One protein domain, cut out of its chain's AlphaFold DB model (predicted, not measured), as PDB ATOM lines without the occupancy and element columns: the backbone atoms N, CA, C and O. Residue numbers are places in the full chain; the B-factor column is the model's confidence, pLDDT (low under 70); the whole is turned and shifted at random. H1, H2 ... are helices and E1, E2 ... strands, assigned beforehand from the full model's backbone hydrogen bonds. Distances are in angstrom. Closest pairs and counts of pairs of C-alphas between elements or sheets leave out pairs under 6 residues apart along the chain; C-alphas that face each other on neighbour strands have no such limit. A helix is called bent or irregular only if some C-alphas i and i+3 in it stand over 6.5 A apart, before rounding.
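This is residues 271 to 313, 395 to 476 and 500 to 517 of the 635 residues of an uncharacterized protein of Helicocarpus griseus UAMH5409 (UniProt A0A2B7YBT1). The model is an elongated assembly of short helices and long loops: at one end the two longest helices, H1 and H2, run side by side in opposite directions, with the short strand E1 and two stretches paired with it near H2, and at the other end lies H4. Between these ends lie H3, H5 and much of the long unnamed stretches, and no two helices clearly touch. The 143 printed residues have five named helices and one named strand, in the order H1, E1, H2, H3, H4, H5; the class is mostly helix, though under half of the residues are in named elements. The whole is compact, with a radius of gyration of the C-alphas of 15.9 A, and spans 52 by 32 by 25 A.

Find C-alpha 295 at (620.722, 534.161, 454.399); from there H1, residues 295 to 312, runs 25.1 A to C-alpha 312. It has a kink of 31 degrees near residue 305, and is neither bent nor irregular, but only just: C-alphas 305 and 308 are 6.4 A apart. H2, residues 410 to 422, starts at C-alpha 410 (631.155, 531.772, 465.102) and is 18.0 A long. Before it comes E1, residues 396 to 399, 10.6 A. Farther along are H3, residues 455 to 462, 10.8 A, and H4, residues 466 to 476, 15.6 A. H5, residues 512 to 516, is 5.9 A long and ends at C-alpha 516 (606.487, 526.925, 477.032).

Start at H1: it is close to H2 but not clearly touching, and their closest C-alphas, those of Lys 295 and Ala 418, are 6.7 A apart. They run opposite ways at a shallow tilt of 32 degrees, only just short of steep. Look next at E1, whose closest C-alpha to H2 is that of Trp 398, 7.4 A from that of Arg 413. E1 pairs with no named strand, but its residues 396 to 397 pair antiparallel with 439 to 440, and 398 to 399 with 406 to 407. H3 and H5 are close but not clearly touching, with the C-alphas of Gln 462 and His 512 closest at 7.7 A. H4 is apart from H1, E1, H2, H3 and H5. In H2, H3, H4 and H5 every O i to N i+4 pair is within hydrogen-bond range; in H1, 12 of 14 are.

The C-alphas farthest apart are those of Asn 395 and Thr 476, 52.2 A. Residues 314 to 394 are not printed, with 11.2 A between C-alphas 313 and 395; residues 477 to 499 are not printed either, with 17.3 A between C-alphas 476 and 500. The link from H2 to H3 is long, 32 residues. The mean pLDDT of the printed part is 76.2, and 47 residues are under 70, among them 271 to 280, 441 to 453 and 466 to 476.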
ATOM      1  N   SER A 271     607.033 546.054 464.660       56.16
ATOM      2  CA  SER A 271     606.541 545.429 463.438       56.16
ATOM      3  C   SER A 271     606.525 543.903 463.495       56.16
ATOM      4  O   SER A 271     605.613 543.323 462.932       56.16
ATOM      5  N   ILE A 272     607.461 543.222 464.167       59.28
ATOM      6  CA  ILE A 272     607.464 541.748 464.262       59.28
ATOM      7  C   ILE A 272     606.275 541.271 465.102       59.28
ATOM      8  O   ILE A 272     605.592 540.330 464.714       59.28
ATOM      9  N   LEU A 273     605.979 541.970 466.205       60.03
ATOM     10  CA  LEU A 273     604.824 541.693 467.069       60.03
ATOM     11  C   LEU A 273     603.473 542.000 466.393       60.03
ATOM     12  O   LEU A 273     602.429 541.602 466.904       60.03
ATOM     13  N   THR A 274     603.480 542.697 465.252       58.91
ATOM     14  CA  THR A 274     602.292 542.974 464.427       58.91
ATOM     15  C   THR A 274     602.360 542.369 463.019       58.91
ATOM     16  O   THR A 274     601.432 542.563 462.235       58.91
ATOM     17  N   THR A 275     603.414 541.610 462.689       63.66
ATOM     18  CA  THR A 275     603.540 540.885 461.415       63.66
ATOM     19  C   THR A 275     602.751 539.581 461.529       63.66
ATOM     20  O   THR A 275     603.039 538.804 462.443       63.66
ATOM     21  N   PRO A 276     601.787 539.301 460.632       63.03
ATOM     22  CA  PRO A 276     601.081 538.028 460.652       63.03
ATOM     23  C   PRO A 276     602.036 536.852 460.417       63.03
ATOM     24  O   PRO A 276     603.016 536.967 459.679       63.03
ATOM     25  N   LEU A 277     601.704 535.703 461.002       62.78
ATOM     26  CA  LEU A 277     602.380 534.408 460.872       62.78
ATOM     27  C   LEU A 277     602.806 534.094 459.437       62.78
ATOM     28  O   LEU A 277     603.916 533.627 459.199       62.78
ATOM     29  N   THR A 278     601.918 534.377 458.484       61.91
ATOM     30  CA  THR A 278     602.085 534.085 457.056       61.91
ATOM     31  C   THR A 278     603.055 535.021 456.327       61.91
ATOM     32  O   THR A 278     603.336 534.790 455.153       61.91
ATOM     33  N   ALA A 279     603.559 536.066 456.992       63.72
ATOM     34  CA  ALA A 279     604.414 537.102 456.413       63.72
ATOM     35  C   ALA A 279     605.763 537.281 457.139       63.72
ATOM     36  O   ALA A 279     606.475 538.243 456.852       63.72
ATOM     37  N   LEU A 280     606.127 536.390 458.070       66.69
ATOM     38  CA  LEU A 280     607.461 536.406 458.674       66.69
ATOM     39  C   LEU A 280     608.525 535.891 457.696       66.69
ATOM     40  O   LEU A 280     608.406 534.796 457.147       66.69
ATOM     41  N   GLU A 281     609.607 536.653 457.550       72.38
ATOM     42  CA  GLU A 281     610.768 536.238 456.764       72.38
ATOM     43  C   GLU A 281     611.459 534.999 457.342       72.38
ATOM     44  O   GLU A 281     611.557 534.819 458.561       72.38
ATOM     45  N   LYS A 282     612.006 534.166 456.445       77.44
ATOM     46  CA  LYS A 282     612.658 532.893 456.810       77.44
ATOM     47  C   LYS A 282     613.893 533.072 457.689       77.44
ATOM     48  O   LYS A 282     614.223 532.170 458.446       77.44
ATOM     49  N   PHE A 283     614.585 534.205 457.577       84.94
ATOM     50  CA  PHE A 283     615.775 534.505 458.366       84.94
ATOM     51  C   PHE A 283     615.480 535.634 459.350       84.94
ATOM     52  O   PHE A 283     615.023 536.713 458.974       84.94
ATOM     53  N   GLN A 284     615.763 535.385 460.625       86.81
ATOM     54  CA  GLN A 284     615.551 536.319 461.726       86.81
ATOM     55  C   GLN A 284     616.822 536.351 462.573       86.81
ATOM     56  O   GLN A 284     617.389 535.305 462.878       86.81
ATOM     57  N   CYS A 285     617.289 537.543 462.941       86.81
ATOM     58  CA  CYS A 285     618.459 537.686 463.801       86.81
ATOM     59  C   CYS A 285     618.224 536.983 465.145       86.81
ATOM     60  O   CYS A 285     617.328 537.356 465.896       86.81
ATOM     61  N   THR A 286     619.055 536.003 465.482       86.12
ATOM     62  CA  THR A 286     618.960 535.259 466.745       86.12
ATOM     63  C   THR A 286     619.206 536.132 467.973       86.12
ATOM     64  O   THR A 286     618.772 535.775 469.059       86.12
ATOM     65  N   PHE A 287     619.863 537.286 467.812       82.62
ATOM     66  CA  PHE A 287     620.175 538.201 468.908       82.62
ATOM     67  C   PHE A 287     619.130 539.301 469.120       82.62
ATOM     68  O   PHE A 287     618.799 539.580 470.265       82.62
ATOM     69  N   CYS A 288     618.628 539.952 468.061       79.31
ATOM     70  CA  CYS A 288     617.687 541.086 468.164       79.31
ATOM     71  C   CYS A 288     616.380 540.912 467.363       79.31
ATOM     72  O   CYS A 288     615.613 541.863 467.203       79.31
ATOM     73  N   LEU A 289     616.126 539.699 466.860       79.62
ATOM     74  CA  LEU A 289     614.905 539.254 466.170       79.62
ATOM     75  C   LEU A 289     614.574 539.987 464.857       79.62
ATOM     76  O   LEU A 289     613.561 539.693 464.226       79.62
ATOM     77  N   LEU A 290     615.451 540.885 464.389       82.44
ATOM     78  CA  LEU A 290     615.318 541.585 463.111       82.44
ATOM     79  C   LEU A 290     615.106 540.600 461.948       82.44
ATOM     80  O   LEU A 290     615.961 539.759 461.672       82.44
ATOM     81  N   GLN A 291     613.984 540.747 461.244       84.06
ATOM     82  CA  GLN A 291     613.689 540.008 460.016       84.06
ATOM     83  C   GLN A 291     614.652 540.416 458.891       84.06
ATOM     84  O   GLN A 291     614.931 541.601 458.699       84.06
ATOM     85  N   CYS A 292     615.169 539.435 458.157       84.88
ATOM     86  CA  CYS A 292     616.157 539.600 457.094       84.88
ATOM     87  C   CYS A 292     615.677 538.885 455.826       84.88
ATOM     88  O   CYS A 292     615.340 537.706 455.878       84.88
ATOM     89  N   ALA A 293     615.724 539.567 454.676       84.12
ATOM     90  CA  ALA A 293     615.205 539.068 453.394       84.12
ATOM     91  C   ALA A 293     615.925 537.815 452.836       84.12
ATOM     92  O   ALA A 293     615.508 537.241 451.831       84.12
ATOM     93  N   GLY A 294     617.024 537.378 453.456       86.00
ATOM     94  CA  GLY A 294     617.723 536.159 453.070       86.00
ATOM     95  C   GLY A 294     618.969 535.871 453.902       86.00
ATOM     96  O   GLY A 294     619.449 536.709 454.672       86.00
ATOM     97  N   LYS A 295     619.529 534.670 453.698       90.50
ATOM     98  CA  LYS A 295     620.722 534.161 454.399       90.50
ATOM     99  C   LYS A 295     621.892 535.147 454.380       90.50
ATOM    100  O   LYS A 295     622.557 535.311 455.393       90.50
ATOM    101  N   THR A 296     622.155 535.791 453.244       90.19
ATOM    102  CA  THR A 296     623.280 536.727 453.068       90.19
ATOM    103  C   THR A 296     623.162 537.971 453.937       90.19
ATOM    104  O   THR A 296     624.160 538.429 454.488       90.19
ATOM    105  N   ASP A 297     621.951 538.504 454.084       88.81
ATOM    106  CA  ASP A 297     621.719 539.728 454.847       88.81
ATOM    107  C   ASP A 297     621.626 539.430 456.343       88.81
ATOM    108  O   ASP A 297     622.150 540.202 457.139       88.81
ATOM    109  N   TRP A 298     621.089 538.264 456.716       92.00
ATOM    110  CA  TRP A 298     621.149 537.738 458.081       92.00
ATOM    111  C   TRP A 298     622.590 537.461 458.545       92.00
ATOM    112  O   TRP A 298     622.986 537.950 459.603       92.00
ATOM    113  N   LEU A 299     623.403 536.768 457.732       89.62
ATOM    114  CA  LEU A 299     624.828 536.533 458.012       89.62
ATOM    115  C   LEU A 299     625.575 537.855 458.218       89.62
ATOM    116  O   LEU A 299     626.271 538.018 459.220       89.62
ATOM    117  N   ARG A 300     625.392 538.809 457.291       88.62
ATOM    118  CA  ARG A 300     626.006 540.142 457.362       88.62
ATOM    119  C   ARG A 300     625.527 540.920 458.587       88.62
ATOM    120  O   ARG A 300     626.329 541.603 459.211       88.62
ATOM    121  N   HIS A 301     624.243 540.833 458.929       88.81
ATOM    122  CA  HIS A 301     623.672 541.531 460.073       88.81
ATOM    123  C   HIS A 301     624.215 540.985 461.400       88.81
ATOM    124  O   HIS A 301     624.736 541.767 462.192       88.81
ATOM    125  N   GLU A 302     624.166 539.669 461.636       88.50
ATOM    126  CA  GLU A 302     624.735 539.101 462.866       88.50
ATOM    127  C   GLU A 302     626.246 539.351 462.955       88.50
ATOM    128  O   GLU A 302     626.747 539.649 464.034       88.50
ATOM    129  N   GLN A 303     626.969 539.299 461.830       85.00
ATOM    130  CA  GLN A 303     628.400 539.593 461.813       85.00
ATOM    131  C   GLN A 303     628.684 541.064 462.159       85.00
ATOM    132  O   GLN A 303     629.369 541.332 463.136       85.00
ATOM    133  N   ILE A 304     628.129 542.033 461.422       83.50
ATOM    134  CA  ILE A 304     628.445 543.457 461.635       83.50
ATOM    135  C   ILE A 304     627.948 543.964 462.996       83.50
ATOM    136  O   ILE A 304     628.635 544.752 463.635       83.50
ATOM    137  N   TYR A 305     626.764 543.541 463.453       80.75
ATOM    138  CA  TYR A 305     626.146 544.129 464.647       80.75
ATOM    139  C   TYR A 305     626.351 543.331 465.936       80.75
ATOM    140  O   TYR A 305     626.104 543.888 467.002       80.75
ATOM    141  N   HIS A 306     626.785 542.064 465.869       81.19
ATOM    142  CA  HIS A 306     626.911 541.202 467.053       81.19
ATOM    143  C   HIS A 306     628.247 540.437 467.163       81.19
ATOM    144  O   HIS A 306     628.569 539.978 468.259       81.19
ATOM    145  N   LEU A 307     629.077 540.360 466.108       75.94
ATOM    146  CA  LEU A 307     630.461 539.872 466.245       75.94
ATOM    147  C   LEU A 307     631.379 540.930 466.882       75.94
ATOM    148  O   LEU A 307     632.235 540.568 467.677       75.94
ATOM    149  N   GLU A 308     631.178 542.227 466.622       63.66
ATOM    150  CA  GLU A 308     631.958 543.288 467.292       63.66
ATOM    151  C   GLU A 308     631.652 543.373 468.802       63.66
ATOM    152  O   GLU A 308     632.562 543.552 469.614       63.66
ATOM    153  N   ASP A 309     630.388 543.177 469.205       61.06
ATOM    154  CA  ASP A 309     630.019 542.993 470.618       61.06
ATOM    155  C   ASP A 309     630.744 541.763 471.201       61.06
ATOM    156  O   ASP A 309     631.324 541.842 472.287       61.06
ATOM    157  N   LEU A 310     630.788 540.649 470.453       64.25
ATOM    158  CA  LEU A 310     631.502 539.443 470.868       64.25
ATOM    159  C   LEU A 310     632.998 539.696 471.070       64.25
ATOM    160  O   LEU A 310     633.510 539.365 472.136       64.25
ATOM    161  N   GLU A 311     633.686 540.300 470.095       59.88
ATOM    162  CA  GLU A 311     635.126 540.591 470.138       59.88
ATOM    163  C   GLU A 311     635.522 541.427 471.366       59.88
ATOM    164  O   GLU A 311     636.581 541.196 471.961       59.88
ATOM    165  N   ASN A 312     634.647 542.318 471.842       52.69
ATOM    166  CA  ASN A 312     634.870 543.047 473.092       52.69
ATOM    167  C   ASN A 312     634.871 542.133 474.339       52.69
ATOM    168  O   ASN A 312     635.664 542.366 475.256       52.69
ATOM    169  N   PHE A 313     634.081 541.050 474.370       51.72
ATOM    170  CA  PHE A 313     634.066 540.072 475.474       51.72
ATOM    171  C   PHE A 313     635.316 539.168 475.545       51.72
ATOM    172  O   PHE A 313     635.485 538.435 476.530       51.72
ATOM    173  N   ASN A 395     637.649 530.138 475.339       74.50
ATOM    174  CA  ASN A 395     636.801 529.195 476.084       74.50
ATOM    175  C   ASN A 395     635.305 529.584 476.055       74.50
ATOM    176  O   ASN A 395     634.660 529.665 477.102       74.50
ATOM    177  N   ILE A 396     634.774 529.850 474.861       80.25
ATOM    178  CA  ILE A 396     633.390 530.211 474.576       80.25
ATOM    179  C   ILE A 396     632.750 529.203 473.621       80.25
ATOM    180  O   ILE A 396     633.420 528.614 472.774       80.25
ATOM    181  N   PHE A 397     631.446 529.010 473.764       85.38
ATOM    182  CA  PHE A 397     630.627 528.169 472.893       85.38
ATOM    183  C   PHE A 397     629.163 528.619 472.967       85.38
ATOM    184  O   PHE A 397     628.777 529.385 473.853       85.38
ATOM    185  N   TRP A 398     628.336 528.107 472.060       87.19
ATOM    186  CA  TRP A 398     626.888 528.309 472.055       87.19
ATOM    187  C   TRP A 398     626.161 526.967 472.143       87.19
ATOM    188  O   TRP A 398     626.687 525.942 471.711       87.19
ATOM    189  N   ASN A 399     624.936 526.993 472.665       87.69
ATOM    190  CA  ASN A 399     623.978 525.896 472.549       87.69
ATOM    191  C   ASN A 399     622.929 526.324 471.511       87.69
ATOM    192  O   ASN A 399     622.385 527.422 471.624       87.69
ATOM    193  N   CYS A 400     622.647 525.504 470.499       91.00
ATOM    194  CA  CYS A 400     621.596 525.822 469.532       91.00
ATOM    195  C   CYS A 400     620.202 525.610 470.142       91.00
ATOM    196  O   CYS A 400     619.824 524.473 470.413       91.00
ATOM    197  N   GLY A 401     619.393 526.664 470.275       87.69
ATOM    198  CA  GLY A 401     618.017 526.562 470.777       87.69
ATOM    199  C   GLY A 401     617.038 525.815 469.863       87.69
ATOM    200  O   GLY A 401     615.883 525.664 470.239       87.69
ATOM    201  N   PHE A 402     617.466 525.333 468.691       88.94
ATOM    202  CA  PHE A 402     616.653 524.473 467.821       88.94
ATOM    203  C   PHE A 402     616.938 522.966 467.976       88.94
ATOM    204  O   PHE A 402     616.130 522.152 467.526       88.94
ATOM    205  N   CYS A 403     618.093 522.564 468.525       89.69
ATOM    206  CA  CYS A 403     618.514 521.149 468.546       89.69
ATOM    207  C   CYS A 403     619.564 520.767 469.611       89.69
ATOM    208  O   CYS A 403     620.065 519.644 469.594       89.69
ATOM    209  N   ASP A 404     619.937 521.684 470.506       86.88
ATOM    210  CA  ASP A 404     620.947 521.514 471.562       86.88
ATOM    211  C   ASP A 404     622.362 521.106 471.108       86.88
ATOM    212  O   ASP A 404     623.196 520.711 471.928       86.88
ATOM    213  N   GLN A 405     622.698 521.277 469.823       88.88
ATOM    214  CA  GLN A 405     624.081 521.129 469.372       88.88
ATOM    215  C   GLN A 405     624.988 522.192 470.020       88.88
ATOM    216  O   GLN A 405     624.684 523.390 470.007       88.88
ATOM    217  N   LEU A 406     626.133 521.738 470.540       87.81
ATOM    218  CA  LEU A 406     627.233 522.589 470.992       87.81
ATOM    219  C   LEU A 406     628.033 523.103 469.789       87.81
ATOM    220  O   LEU A 406     628.519 522.319 468.974       87.81
ATOM    221  N   LEU A 407     628.189 524.421 469.711       89.38
ATOM    222  CA  LEU A 407     628.838 525.133 468.610       89.38
ATOM    223  C   LEU A 407     630.070 525.852 469.162       89.38
ATOM    224  O   LEU A 407     629.941 526.648 470.093       89.38
ATOM    225  N   SER A 408     631.263 525.565 468.629       85.88
ATOM    226  CA  SER A 408     632.534 526.034 469.221       85.88
ATOM    227  C   SER A 408     633.236 527.149 468.439       85.88
ATOM    228  O   SER A 408     634.349 527.530 468.789       85.88
ATOM    229  N   SER A 409     632.621 527.667 467.376       86.50
ATOM    230  CA  SER A 409     633.068 528.882 466.688       86.50
ATOM    231  C   SER A 409     631.881 529.670 466.136       86.50
ATOM    232  O   SER A 409     630.759 529.164 466.047       86.50
ATOM    233  N   TRP A 410     632.141 530.919 465.753       87.38
ATOM    234  CA  TRP A 410     631.155 531.772 465.102       87.38
ATOM    235  C   TRP A 410     630.705 531.210 463.743       87.38
ATOM    236  O   TRP A 410     629.514 531.218 463.446       87.38
ATOM    237  N   ASP A 411     631.624 530.652 462.953       88.50
ATOM    238  CA  ASP A 411     631.323 530.097 461.625       88.50
ATOM    239  C   ASP A 411     630.528 528.783 461.705       88.50
ATOM    240  O   ASP A 411     629.617 528.560 460.906       88.50
ATOM    241  N   ASP A 412     630.830 527.941 462.704       90.44
ATOM    242  CA  ASP A 412     630.072 526.731 463.065       90.44
ATOM    243  C   ASP A 412     628.628 527.132 463.413       90.44
ATOM    244  O   ASP A 412     627.671 526.675 462.784       90.44
ATOM    245  N   ARG A 413     628.475 528.122 464.308       91.56
ATOM    246  CA  ARG A 413     627.189 528.726 464.687       91.56
ATOM    247  C   ARG A 413     626.422 529.288 463.486       91.56
ATOM    248  O   ARG A 413     625.262 528.932 463.294       91.56
ATOM    249  N   GLN A 414     627.040 530.138 462.668       91.19
ATOM    250  CA  GLN A 414     626.379 530.756 461.516       91.19
ATOM    251  C   GLN A 414     625.972 529.729 460.449       91.19
ATOM    252  O   GLN A 414     624.873 529.810 459.898       91.19
ATOM    253  N   THR A 415     626.819 528.734 460.176       92.81
ATOM    254  CA  THR A 415     626.531 527.674 459.196       92.81
ATOM    255  C   THR A 415     625.388 526.778 459.664       92.81
ATOM    256  O   THR A 415     624.471 526.493 458.891       92.81
ATOM    257  N   HIS A 416     625.414 526.386 460.938       94.31
ATOM    258  CA  HIS A 416     624.411 525.535 461.564       94.31
ATOM    259  C   HIS A 416     623.038 526.222 461.655       94.31
ATOM    260  O   HIS A 416     622.042 525.684 461.170       94.31
ATOM    261  N   LEU A 417     622.971 527.447 462.187       93.44
ATOM    262  CA  LEU A 417     621.712 528.199 462.299       93.44
ATOM    263  C   LEU A 417     621.098 528.505 460.926       93.44
ATOM    264  O   LEU A 417     619.883 528.402 460.753       93.44
ATOM    265  N   ALA A 418     621.927 528.785 459.914       91.75
ATOM    266  CA  ALA A 418     621.444 528.953 458.549       91.75
ATOM    267  C   ALA A 418     620.735 527.706 458.001       91.75
ATOM    268  O   ALA A 418     619.831 527.855 457.180       91.75
ATOM    269  N   ALA A 419     621.131 526.496 458.412       92.75
ATOM    270  CA  ALA A 419     620.464 525.264 457.998       92.75
ATOM    271  C   ALA A 419     619.056 525.156 458.607       92.75
ATOM    272  O   ALA A 419     618.110 524.857 457.881       92.75
ATOM    273  N   HIS A 420     618.897 525.500 459.889       92.94
ATOM    274  CA  HIS A 420     617.595 525.542 460.567       92.94
ATOM    275  C   HIS A 420     616.626 526.545 459.910       92.94
ATOM    276  O   HIS A 420     615.517 526.162 459.530       92.94
ATOM    277  N   PHE A 421     617.062 527.786 459.659       90.38
ATOM    278  CA  PHE A 421     616.261 528.777 458.919       90.38
ATOM    279  C   PHE A 421     615.950 528.336 457.474       90.38
ATOM    280  O   PHE A 421     614.842 528.537 456.973       90.38
ATOM    281  N   SER A 422     616.894 527.668 456.797       88.75
ATOM    282  CA  SER A 422     616.677 527.136 455.440       88.75
ATOM    283  C   SER A 422     615.668 525.980 455.410       88.75
ATOM    284  O   SER A 422     614.944 525.836 454.426       88.75
ATOM    285  N   ALA A 423     615.575 525.204 456.494       87.62
ATOM    286  CA  ALA A 423     614.557 524.176 456.713       87.62
ATOM    287  C   ALA A 423     613.179 524.748 457.122       87.62
ATOM    288  O   ALA A 423     612.264 523.982 457.415       87.62
ATOM    289  N   GLY A 424     613.014 526.077 457.140       83.75
ATOM    290  CA  GLY A 424     611.753 526.750 457.463       83.75
ATOM    291  C   GLY A 424     611.498 526.959 458.957       83.75
ATOM    292  O   GLY A 424     610.410 527.400 459.321       83.75
ATOM    293  N   GLN A 425     612.475 526.675 459.824       85.50
ATOM    294  CA  GLN A 425     612.355 526.988 461.248       85.50
ATOM    295  C   GLN A 425     612.497 528.500 461.470       85.50
ATOM    296  O   GLN A 425     613.221 529.176 460.745       85.50
ATOM    297  N   THR A 426     611.803 529.042 462.469       83.31
ATOM    298  CA  THR A 426     611.809 530.481 462.801       83.31
ATOM    299  C   THR A 426     612.108 530.678 464.283       83.31
ATOM    300  O   THR A 426     612.069 529.715 465.043       83.31
ATOM    301  N   MET A 427     612.334 531.914 464.747       83.56
ATOM    302  CA  MET A 427     612.598 532.172 466.176       83.56
ATOM    303  C   MET A 427     611.429 531.806 467.110       83.56
ATOM    304  O   MET A 427     611.619 531.735 468.319       83.56
ATOM    305  N   ARG A 428     610.243 531.488 466.570       77.00
ATOM    306  CA  ARG A 428     609.128 530.881 467.318       77.00
ATOM    307  C   ARG A 428     609.400 529.421 467.722       77.00
ATOM    308  O   ARG A 428     608.840 528.948 468.700       77.00
ATOM    309  N   MET A 429     610.284 528.721 467.012       80.62
ATOM    310  CA  MET A 429     610.718 527.349 467.322       80.62
ATOM    311  C   MET A 429     612.005 527.301 468.160       80.62
ATOM    312  O   MET A 429     612.534 526.221 468.406       80.62
ATOM    313  N   TRP A 430     612.539 528.458 468.565       86.25
ATOM    314  CA  TRP A 430     613.718 528.538 469.421       86.25
ATOM    315  C   TRP A 430     613.334 528.277 470.880       86.25
ATOM    316  O   TRP A 430     612.382 528.867 471.391       86.25
ATOM    317  N   ASP A 431     614.096 527.424 471.561       85.94
ATOM    318  CA  ASP A 431     613.911 527.120 472.976       85.94
ATOM    319  C   ASP A 431     614.107 528.381 473.849       85.94
ATOM    320  O   ASP A 431     615.234 528.880 473.949       85.94
ATOM    321  N   PRO A 432     613.056 528.888 474.531       81.25
ATOM    322  CA  PRO A 432     613.149 530.109 475.334       81.25
ATOM    323  C   PRO A 432     614.150 530.009 476.494       81.25
ATOM    324  O   PRO A 432     614.662 531.031 476.947       81.25
ATOM    325  N   MET A 433     614.486 528.794 476.945       79.88
ATOM    326  CA  MET A 433     615.465 528.560 478.013       79.88
ATOM    327  C   MET A 433     616.916 528.472 477.509       79.88
ATOM    328  O   MET A 433     617.831 528.276 478.313       79.88
ATOM    329  N   LYS A 434     617.161 528.600 476.195       83.00
ATOM    330  CA  LYS A 434     618.506 528.586 475.596       83.00
ATOM    331  C   LYS A 434     618.873 529.986 475.129       83.00
ATOM    332  O   LYS A 434     618.304 530.526 474.187       83.00
ATOM    333  N   SER A 435     619.868 530.574 475.782       82.19
ATOM    334  CA  SER A 435     620.403 531.868 475.364       82.19
ATOM    335  C   SER A 435     621.170 531.754 474.034       82.19
ATOM    336  O   SER A 435     622.015 530.863 473.911       82.19
ATOM    337  N   PRO A 436     620.933 532.655 473.057       82.06
ATOM    338  CA  PRO A 436     621.675 532.731 471.795       82.06
ATOM    339  C   PRO A 436     623.064 533.369 471.963       82.06
ATOM    340  O   PRO A 436     623.837 533.406 470.998       82.06
ATOM    341  N   PHE A 437     623.372 533.871 473.167       82.19
ATOM    342  CA  PHE A 437     624.649 534.463 473.564       82.19
ATOM    343  C   PHE A 437     625.679 533.385 473.958       82.19
ATOM    344  O   PHE A 437     625.307 532.245 474.252       82.19
ATOM    345  N   PRO A 438     626.988 533.701 473.925       80.38
ATOM    346  CA  PRO A 438     628.029 532.728 474.221       80.38
ATOM    347  C   PRO A 438     628.105 532.436 475.717       80.38
ATOM    348  O   PRO A 438     627.943 533.317 476.557       80.38
ATOM    349  N   TRP A 439     628.457 531.204 476.048       77.06
ATOM    350  CA  TRP A 439     628.747 530.754 477.404       77.06
ATOM    351  C   TRP A 439     630.262 530.704 477.589       77.06
ATOM    352  O   TRP A 439     630.944 530.165 476.718       77.06
ATOM    353  N   ARG A 440     630.815 531.206 478.707       75.75
ATOM    354  CA  ARG A 440     632.200 530.854 479.079       75.75
ATOM    355  C   ARG A 440     632.206 529.461 479.712       75.75
ATOM    356  O   ARG A 440     631.320 529.129 480.498       75.75
ATOM    357  N   LYS A 441     633.229 528.653 479.427       67.75
ATOM    358  CA  LYS A 441     633.418 527.335 480.054       67.75
ATOM    359  C   LYS A 441     633.466 527.458 481.585       67.75
ATOM    360  O   LYS A 441     634.407 528.036 482.119       67.75
ATOM    361  N   GLY A 442     632.476 526.881 482.270       59.47
ATOM    362  CA  GLY A 442     632.374 526.900 483.735       59.47
ATOM    363  C   GLY A 442     631.656 528.116 484.336       59.47
ATOM    364  O   GLY A 442     631.673 528.260 485.554       59.47
ATOM    365  N   ALA A 443     631.013 528.969 483.529       67.50
ATOM    366  CA  ALA A 443     630.105 530.005 484.031       67.50
ATOM    367  C   ALA A 443     628.688 529.437 484.290       67.50
ATOM    368  O   ALA A 443     628.244 528.590 483.511       67.50
ATOM    369  N   PRO A 444     627.969 529.898 485.338       59.53
ATOM    370  CA  PRO A 444     626.585 529.481 485.609       59.53
ATOM    371  C   PRO A 444     625.594 529.992 484.558       59.53
ATOM    372  O   PRO A 444     624.553 529.376 484.329       59.53
ATOM    373  N   GLU A 445     625.936 531.111 483.922       64.00
ATOM    374  CA  GLU A 445     625.071 531.910 483.064       64.00
ATOM    375  C   GLU A 445     625.753 532.209 481.712       64.00
ATOM    376  O   GLU A 445     626.990 532.217 481.617       64.00
ATOM    377  N   PRO A 446     624.970 532.458 480.646       65.75
ATOM    378  CA  PRO A 446     625.487 532.977 479.382       65.75
ATOM    379  C   PRO A 446     625.985 534.418 479.563       65.75
ATOM    380  O   PRO A 446     625.468 535.162 480.391       65.75
ATOM    381  N   MET A 447     626.973 534.840 478.770       66.81
ATOM    382  CA  MET A 447     627.571 536.171 478.912       66.81
ATOM    383  C   MET A 447     626.589 537.296 478.580       66.81
ATOM    384  O   MET A 447     626.069 537.328 477.464       66.81
ATOM    385  N   ASP A 448     626.417 538.219 479.536       56.97
ATOM    386  CA  ASP A 448     625.774 539.535 479.422       56.97
ATOM    387  C   ASP A 448     624.621 539.594 478.409       56.97
ATOM    388  O   ASP A 448     624.614 540.417 477.488       56.97
ATOM    389  N   ALA A 449     623.632 538.709 478.586       53.12
ATOM    390  CA  ALA A 449     622.412 538.711 477.788       53.12
ATOM    391  C   ALA A 449     621.739 540.100 477.890       53.12
ATOM    392  O   ALA A 449     621.313 540.498 478.979       53.12
ATOM    393  N   PRO A 450     621.647 540.883 476.796       54.44
ATOM    394  CA  PRO A 450     621.068 542.215 476.850       54.44
ATOM    395  C   PRO A 450     619.566 542.143 477.174       54.44
ATOM    396  O   PRO A 450     618.900 541.190 476.766       54.44
ATOM    397  N   PRO A 451     618.989 543.174 477.820       50.75
ATOM    398  CA  PRO A 451     617.635 543.141 478.391       50.75
ATOM    399  C   PRO A 451     616.485 543.180 477.360       50.75
ATOM    400  O   PRO A 451     615.375 543.580 477.691       50.75
ATOM    401  N   HIS A 452     616.751 542.823 476.101       51.53
ATOM    402  CA  HIS A 452     615.746 542.543 475.067       51.53
ATOM    403  C   HIS A 452     615.646 541.043 474.734       51.53
ATOM    404  O   HIS A 452     614.837 540.661 473.891       51.53
ATOM    405  N   TRP A 453     616.498 540.203 475.337       62.75
ATOM    406  CA  TRP A 453     616.368 538.747 475.320       62.75
ATOM    407  C   TRP A 453     615.699 538.283 476.618       62.75
ATOM    408  O   TRP A 453     616.316 537.680 477.495       62.75
ATOM    409  N   ASP A 454     614.428 538.642 476.759       70.06
ATOM    410  CA  ASP A 454     613.599 538.357 477.923       70.06
ATOM    411  C   ASP A 454     612.455 537.384 477.573       70.06
ATOM    412  O   ASP A 454     611.912 537.395 476.464       70.06
ATOM    413  N   LEU A 455     612.081 536.526 478.529       74.00
ATOM    414  CA  LEU A 455     610.991 535.557 478.366       74.00
ATOM    415  C   LEU A 455     609.645 536.209 477.965       74.00
ATOM    416  O   LEU A 455     609.003 535.669 477.059       74.00
ATOM    417  N   PRO A 456     609.220 537.364 478.528       76.31
ATOM    418  CA  PRO A 456     608.013 538.067 478.081       76.31
ATOM    419  C   PRO A 456     608.024 538.421 476.588       76.31
ATOM    420  O   PRO A 456     607.042 538.162 475.889       76.31
ATOM    421  N   SER A 457     609.134 538.955 476.070       75.00
ATOM    422  CA  SER A 457     609.305 539.261 474.645       75.00
ATOM    423  C   SER A 457     609.252 538.024 473.746       75.00
ATOM    424  O   SER A 457     608.610 538.043 472.692       75.00
ATOM    425  N   LEU A 458     609.895 536.928 474.156       76.69
ATOM    426  CA  LEU A 458     609.861 535.665 473.415       76.69
ATOM    427  C   LEU A 458     608.463 535.024 473.442       76.69
ATOM    428  O   LEU A 458     608.037 534.452 472.442       76.69
ATOM    429  N   LEU A 459     607.707 535.183 474.532       77.25
ATOM    430  CA  LEU A 459     606.308 534.755 474.606       77.25
ATOM    431  C   LEU A 459     605.404 535.646 473.742       77.25
ATOM    432  O   LEU A 459     604.464 535.155 473.117       77.25
ATOM    433  N   ALA A 460     605.696 536.946 473.655       75.38
ATOM    434  CA  ALA A 460     605.005 537.860 472.752       75.38
ATOM    435  C   ALA A 460     605.230 537.482 471.277       75.38
ATOM    436  O   ALA A 460     604.277 537.538 470.501       75.38
ATOM    437  N   LEU A 461     606.426 536.993 470.908       74.31
ATOM    438  CA  LEU A 461     606.655 536.388 469.590       74.31
ATOM    439  C   LEU A 461     605.793 535.151 469.328       74.31
ATOM    440  O   LEU A 461     605.532 534.886 468.165       74.31
ATOM    441  N   GLN A 462     605.362 534.377 470.330       73.88
ATOM    442  CA  GLN A 462     604.552 533.171 470.083       73.88
ATOM    443  C   GLN A 462     603.100 533.475 469.734       73.88
ATOM    444  O   GLN A 462     602.440 532.662 469.081       73.88
ATOM    445  N   ARG A 463     602.583 534.618 470.188       72.12
ATOM    446  CA  ARG A 463     601.162 534.948 470.078       72.12
ATOM    447  C   ARG A 463     600.770 535.203 468.606       72.12
ATOM    448  O   ARG A 463     601.602 535.664 467.813       72.12
ATOM    449  N   PRO A 464     599.531 534.864 468.210       65.69
ATOM    450  CA  PRO A 464     598.964 535.244 466.923       65.69
ATOM    451  C   PRO A 464     598.617 536.737 466.934       65.69
ATOM    452  O   PRO A 464     598.219 537.292 467.963       65.69
ATOM    453  N   THR A 465     598.740 537.396 465.788       71.62
ATOM    454  CA  THR A 465     598.237 538.763 465.608       71.62
ATOM    455  C   THR A 465     596.730 538.752 465.333       71.62
ATOM    456  O   THR A 465     596.155 537.726 464.969       71.62
ATOM    457  N   LEU A 466     596.070 539.915 465.413       67.12
ATOM    458  CA  LEU A 466     594.671 540.041 464.972       67.12
ATOM    459  C   LEU A 466     594.477 539.619 463.506       67.12
ATOM    460  O   LEU A 466     593.440 539.054 463.169       67.12
ATOM    461  N   GLN A 467     595.475 539.852 462.645       68.06
ATOM    462  CA  GLN A 467     595.423 539.433 461.246       68.06
ATOM    463  C   GLN A 467     595.496 537.907 461.105       68.06
ATOM    464  O   GLN A 467     594.861 537.353 460.214       68.06
ATOM    465  N   ASP A 468     596.192 537.210 462.004       69.56
ATOM    466  CA  ASP A 468     596.241 535.744 462.009       69.56
ATOM    467  C   ASP A 468     594.914 535.131 462.439       69.56
ATOM    468  O   ASP A 468     594.436 534.201 461.793       69.56
ATOM    469  N   CYS A 469     594.269 535.706 463.457       69.44
ATOM    470  CA  CYS A 469     592.912 535.323 463.841       69.44
ATOM    471  C   CYS A 469     591.923 535.537 462.680       69.44
ATOM    472  O   CYS A 469     591.099 534.670 462.405       69.44
ATOM    473  N   ILE A 470     592.034 536.654 461.947       69.06
ATOM    474  CA  ILE A 470     591.225 536.921 460.743       69.06
ATOM    475  C   ILE A 470     591.505 535.881 459.646       69.06
ATOM    476  O   ILE A 470     590.564 535.360 459.048       69.06
ATOM    477  N   ASN A 471     592.774 535.533 459.407       69.31
ATOM    478  CA  ASN A 471     593.158 534.518 458.424       69.31
ATOM    479  C   ASN A 471     592.579 533.132 458.786       69.31
ATOM    480  O   ASN A 471     592.044 532.455 457.913       69.31
ATOM    481  N   GLN A 472     592.623 532.739 460.065       63.97
ATOM    482  CA  GLN A 472     592.073 531.471 460.574       63.97
ATOM    483  C   GLN A 472     590.538 531.400 460.487       63.97
ATOM    484  O   GLN A 472     589.977 530.349 460.175       63.97
ATOM    485  N   ILE A 473     589.840 532.519 460.715       64.88
ATOM    486  CA  ILE A 473     588.388 532.620 460.482       64.88
ATOM    487  C   ILE A 473     588.081 532.476 458.981       64.88
ATOM    488  O   ILE A 473     587.121 531.807 458.606       64.88
ATOM    489  N   GLY A 474     588.922 533.045 458.111       59.81
ATOM    490  CA  GLY A 474     588.805 532.905 456.658       59.81
ATOM    491  C   GLY A 474     588.950 531.462 456.158       59.81
ATOM    492  O   GLY A 474     588.178 531.045 455.297       59.81
ATOM    493  N   THR A 475     589.893 530.683 456.702       57.88
ATOM    494  CA  THR A 475     590.072 529.272 456.306       57.88
ATOM    495  C   THR A 475     588.956 528.379 456.842       57.88
ATOM    496  O   THR A 475     588.360 527.627 456.076       57.88
ATOM    497  N   THR A 476     588.607 528.507 458.127       54.50
ATOM    498  CA  THR A 476     587.557 527.681 458.761       54.50
ATOM    499  C   THR A 476     586.160 527.918 458.179       54.50
ATOM    500  O   THR A 476     585.354 526.990 458.128       54.50
ATOM    501  N   CYS A 500     596.603 525.737 471.733       74.38
ATOM    502  CA  CYS A 500     597.272 525.103 472.865       74.38
ATOM    503  C   CYS A 500     596.261 524.907 474.005       74.38
ATOM    504  O   CYS A 500     595.630 525.873 474.435       74.38
ATOM    505  N   ASN A 501     596.127 523.679 474.510       70.50
ATOM    506  CA  ASN A 501     595.124 523.324 475.524       70.50
ATOM    507  C   ASN A 501     595.213 524.178 476.805       70.50
ATOM    508  O   ASN A 501     594.183 524.482 477.409       70.50
ATOM    509  N   GLU A 502     596.428 524.586 477.185       75.25
ATOM    510  CA  GLU A 502     596.703 525.292 478.439       75.25
ATOM    511  C   GLU A 502     596.357 526.787 478.343       75.25
ATOM    512  O   GLU A 502     595.449 527.276 479.013       75.25
ATOM    513  N   CYS A 503     597.023 527.525 477.446       75.38
ATOM    514  CA  CYS A 503     596.799 528.964 477.274       75.38
ATOM    515  C   CYS A 503     595.575 529.311 476.404       75.38
ATOM    516  O   CYS A 503     595.166 530.470 476.370       75.38
ATOM    517  N   ARG A 504     595.000 528.331 475.687       71.38
ATOM    518  CA  ARG A 504     593.855 528.456 474.758       71.38
ATOM    519  C   ARG A 504     594.056 529.444 473.605       71.38
ATOM    520  O   ARG A 504     593.095 529.909 472.996       71.38
ATOM    521  N   VAL A 505     595.311 529.746 473.284       67.94
ATOM    522  CA  VAL A 505     595.706 530.601 472.160       67.94
ATOM    523  C   VAL A 505     596.058 529.719 470.948       67.94
ATOM    524  O   VAL A 505     596.739 528.704 471.125       67.94
ATOM    525  N   PRO A 506     595.621 530.067 469.719       64.19
ATOM    526  CA  PRO A 506     596.080 529.396 468.506       64.19
ATOM    527  C   PRO A 506     597.539 529.760 468.237       64.19
ATOM    528  O   PRO A 506     597.867 530.921 467.985       64.19
ATOM    529  N   HIS A 507     598.417 528.760 468.302       65.62
ATOM    530  CA  HIS A 507     599.852 528.919 468.087       65.62
ATOM    531  C   HIS A 507     600.268 528.261 466.762       65.62
ATOM    532  O   HIS A 507     599.691 527.254 466.367       65.62
ATOM    533  N   PRO A 508     601.285 528.790 466.058       55.56
ATOM    534  CA  PRO A 508     601.685 528.291 464.735       55.56
ATOM    535  C   PRO A 508     602.419 526.942 464.748       55.56
ATOM    536  O   PRO A 508     602.855 526.475 463.700       55.56
ATOM    537  N   SER A 509     602.618 526.339 465.919       60.69
ATOM    538  CA  SER A 509     603.335 525.078 466.073       60.69
ATOM    539  C   SER A 509     602.842 524.317 467.297       60.69
ATOM    540  O   SER A 509     602.861 524.863 468.401       60.69
ATOM    541  N   LEU A 510     602.532 523.030 467.119       59.69
ATOM    542  CA  LEU A 510     602.241 522.081 468.204       59.69
ATOM    543  C   LEU A 510     603.331 522.082 469.295       59.69
ATOM    544  O   LEU A 510     603.025 522.021 470.483       59.69
ATOM    545  N   ALA A 511     604.594 522.278 468.896       70.88
ATOM    546  CA  ALA A 511     605.751 522.398 469.788       70.88
ATOM    547  C   ALA A 511     605.689 523.580 470.782       70.88
ATOM    548  O   ALA A 511     606.521 523.650 471.684       70.88
ATOM    549  N   HIS A 512     604.727 524.510 470.664       82.12
ATOM    550  CA  HIS A 512     604.550 525.583 471.653       82.12
ATOM    551  C   HIS A 512     604.334 525.017 473.064       82.12
ATOM    552  O   HIS A 512     604.911 525.537 474.016       82.12
ATOM    553  N   PHE A 513     603.549 523.942 473.208       80.56
ATOM    554  CA  PHE A 513     603.282 523.339 474.518       80.56
ATOM    555  C   PHE A 513     604.565 522.809 475.173       80.56
ATOM    556  O   PHE A 513     604.884 523.201 476.295       80.56
ATOM    557  N   ASP A 514     605.349 522.011 474.446       81.69
ATOM    558  CA  ASP A 514     606.604 521.439 474.948       81.69
ATOM    559  C   ASP A 514     607.649 522.524 475.270       81.69
ATOM    560  O   ASP A 514     608.391 522.425 476.246       81.69
ATOM    561  N   LEU A 515     607.691 523.605 474.479       83.00
ATOM    562  CA  LEU A 515     608.633 524.704 474.697       83.00
ATOM    563  C   LEU A 515     608.249 525.620 475.872       83.00
ATOM    564  O   LEU A 515     609.157 526.097 476.557       83.00
ATOM    565  N   TRP A 516     606.956 525.870 476.113       84.88
ATOM    566  CA  TRP A 516     606.487 526.925 477.032       84.88
ATOM    567  C   TRP A 516     605.692 526.459 478.247       84.88
ATOM    568  O   TRP A 516     605.703 527.161 479.258       84.88
ATOM    569  N   HIS A 517     605.012 525.318 478.165       84.88
ATOM    570  CA  HIS A 517     604.118 524.807 479.209       84.88
ATOM    571  C   HIS A 517     604.634 523.524 479.879       84.88
ATOM    572  O   HIS A 517     604.115 523.137 480.922       84.88
TER     573      HIS A 517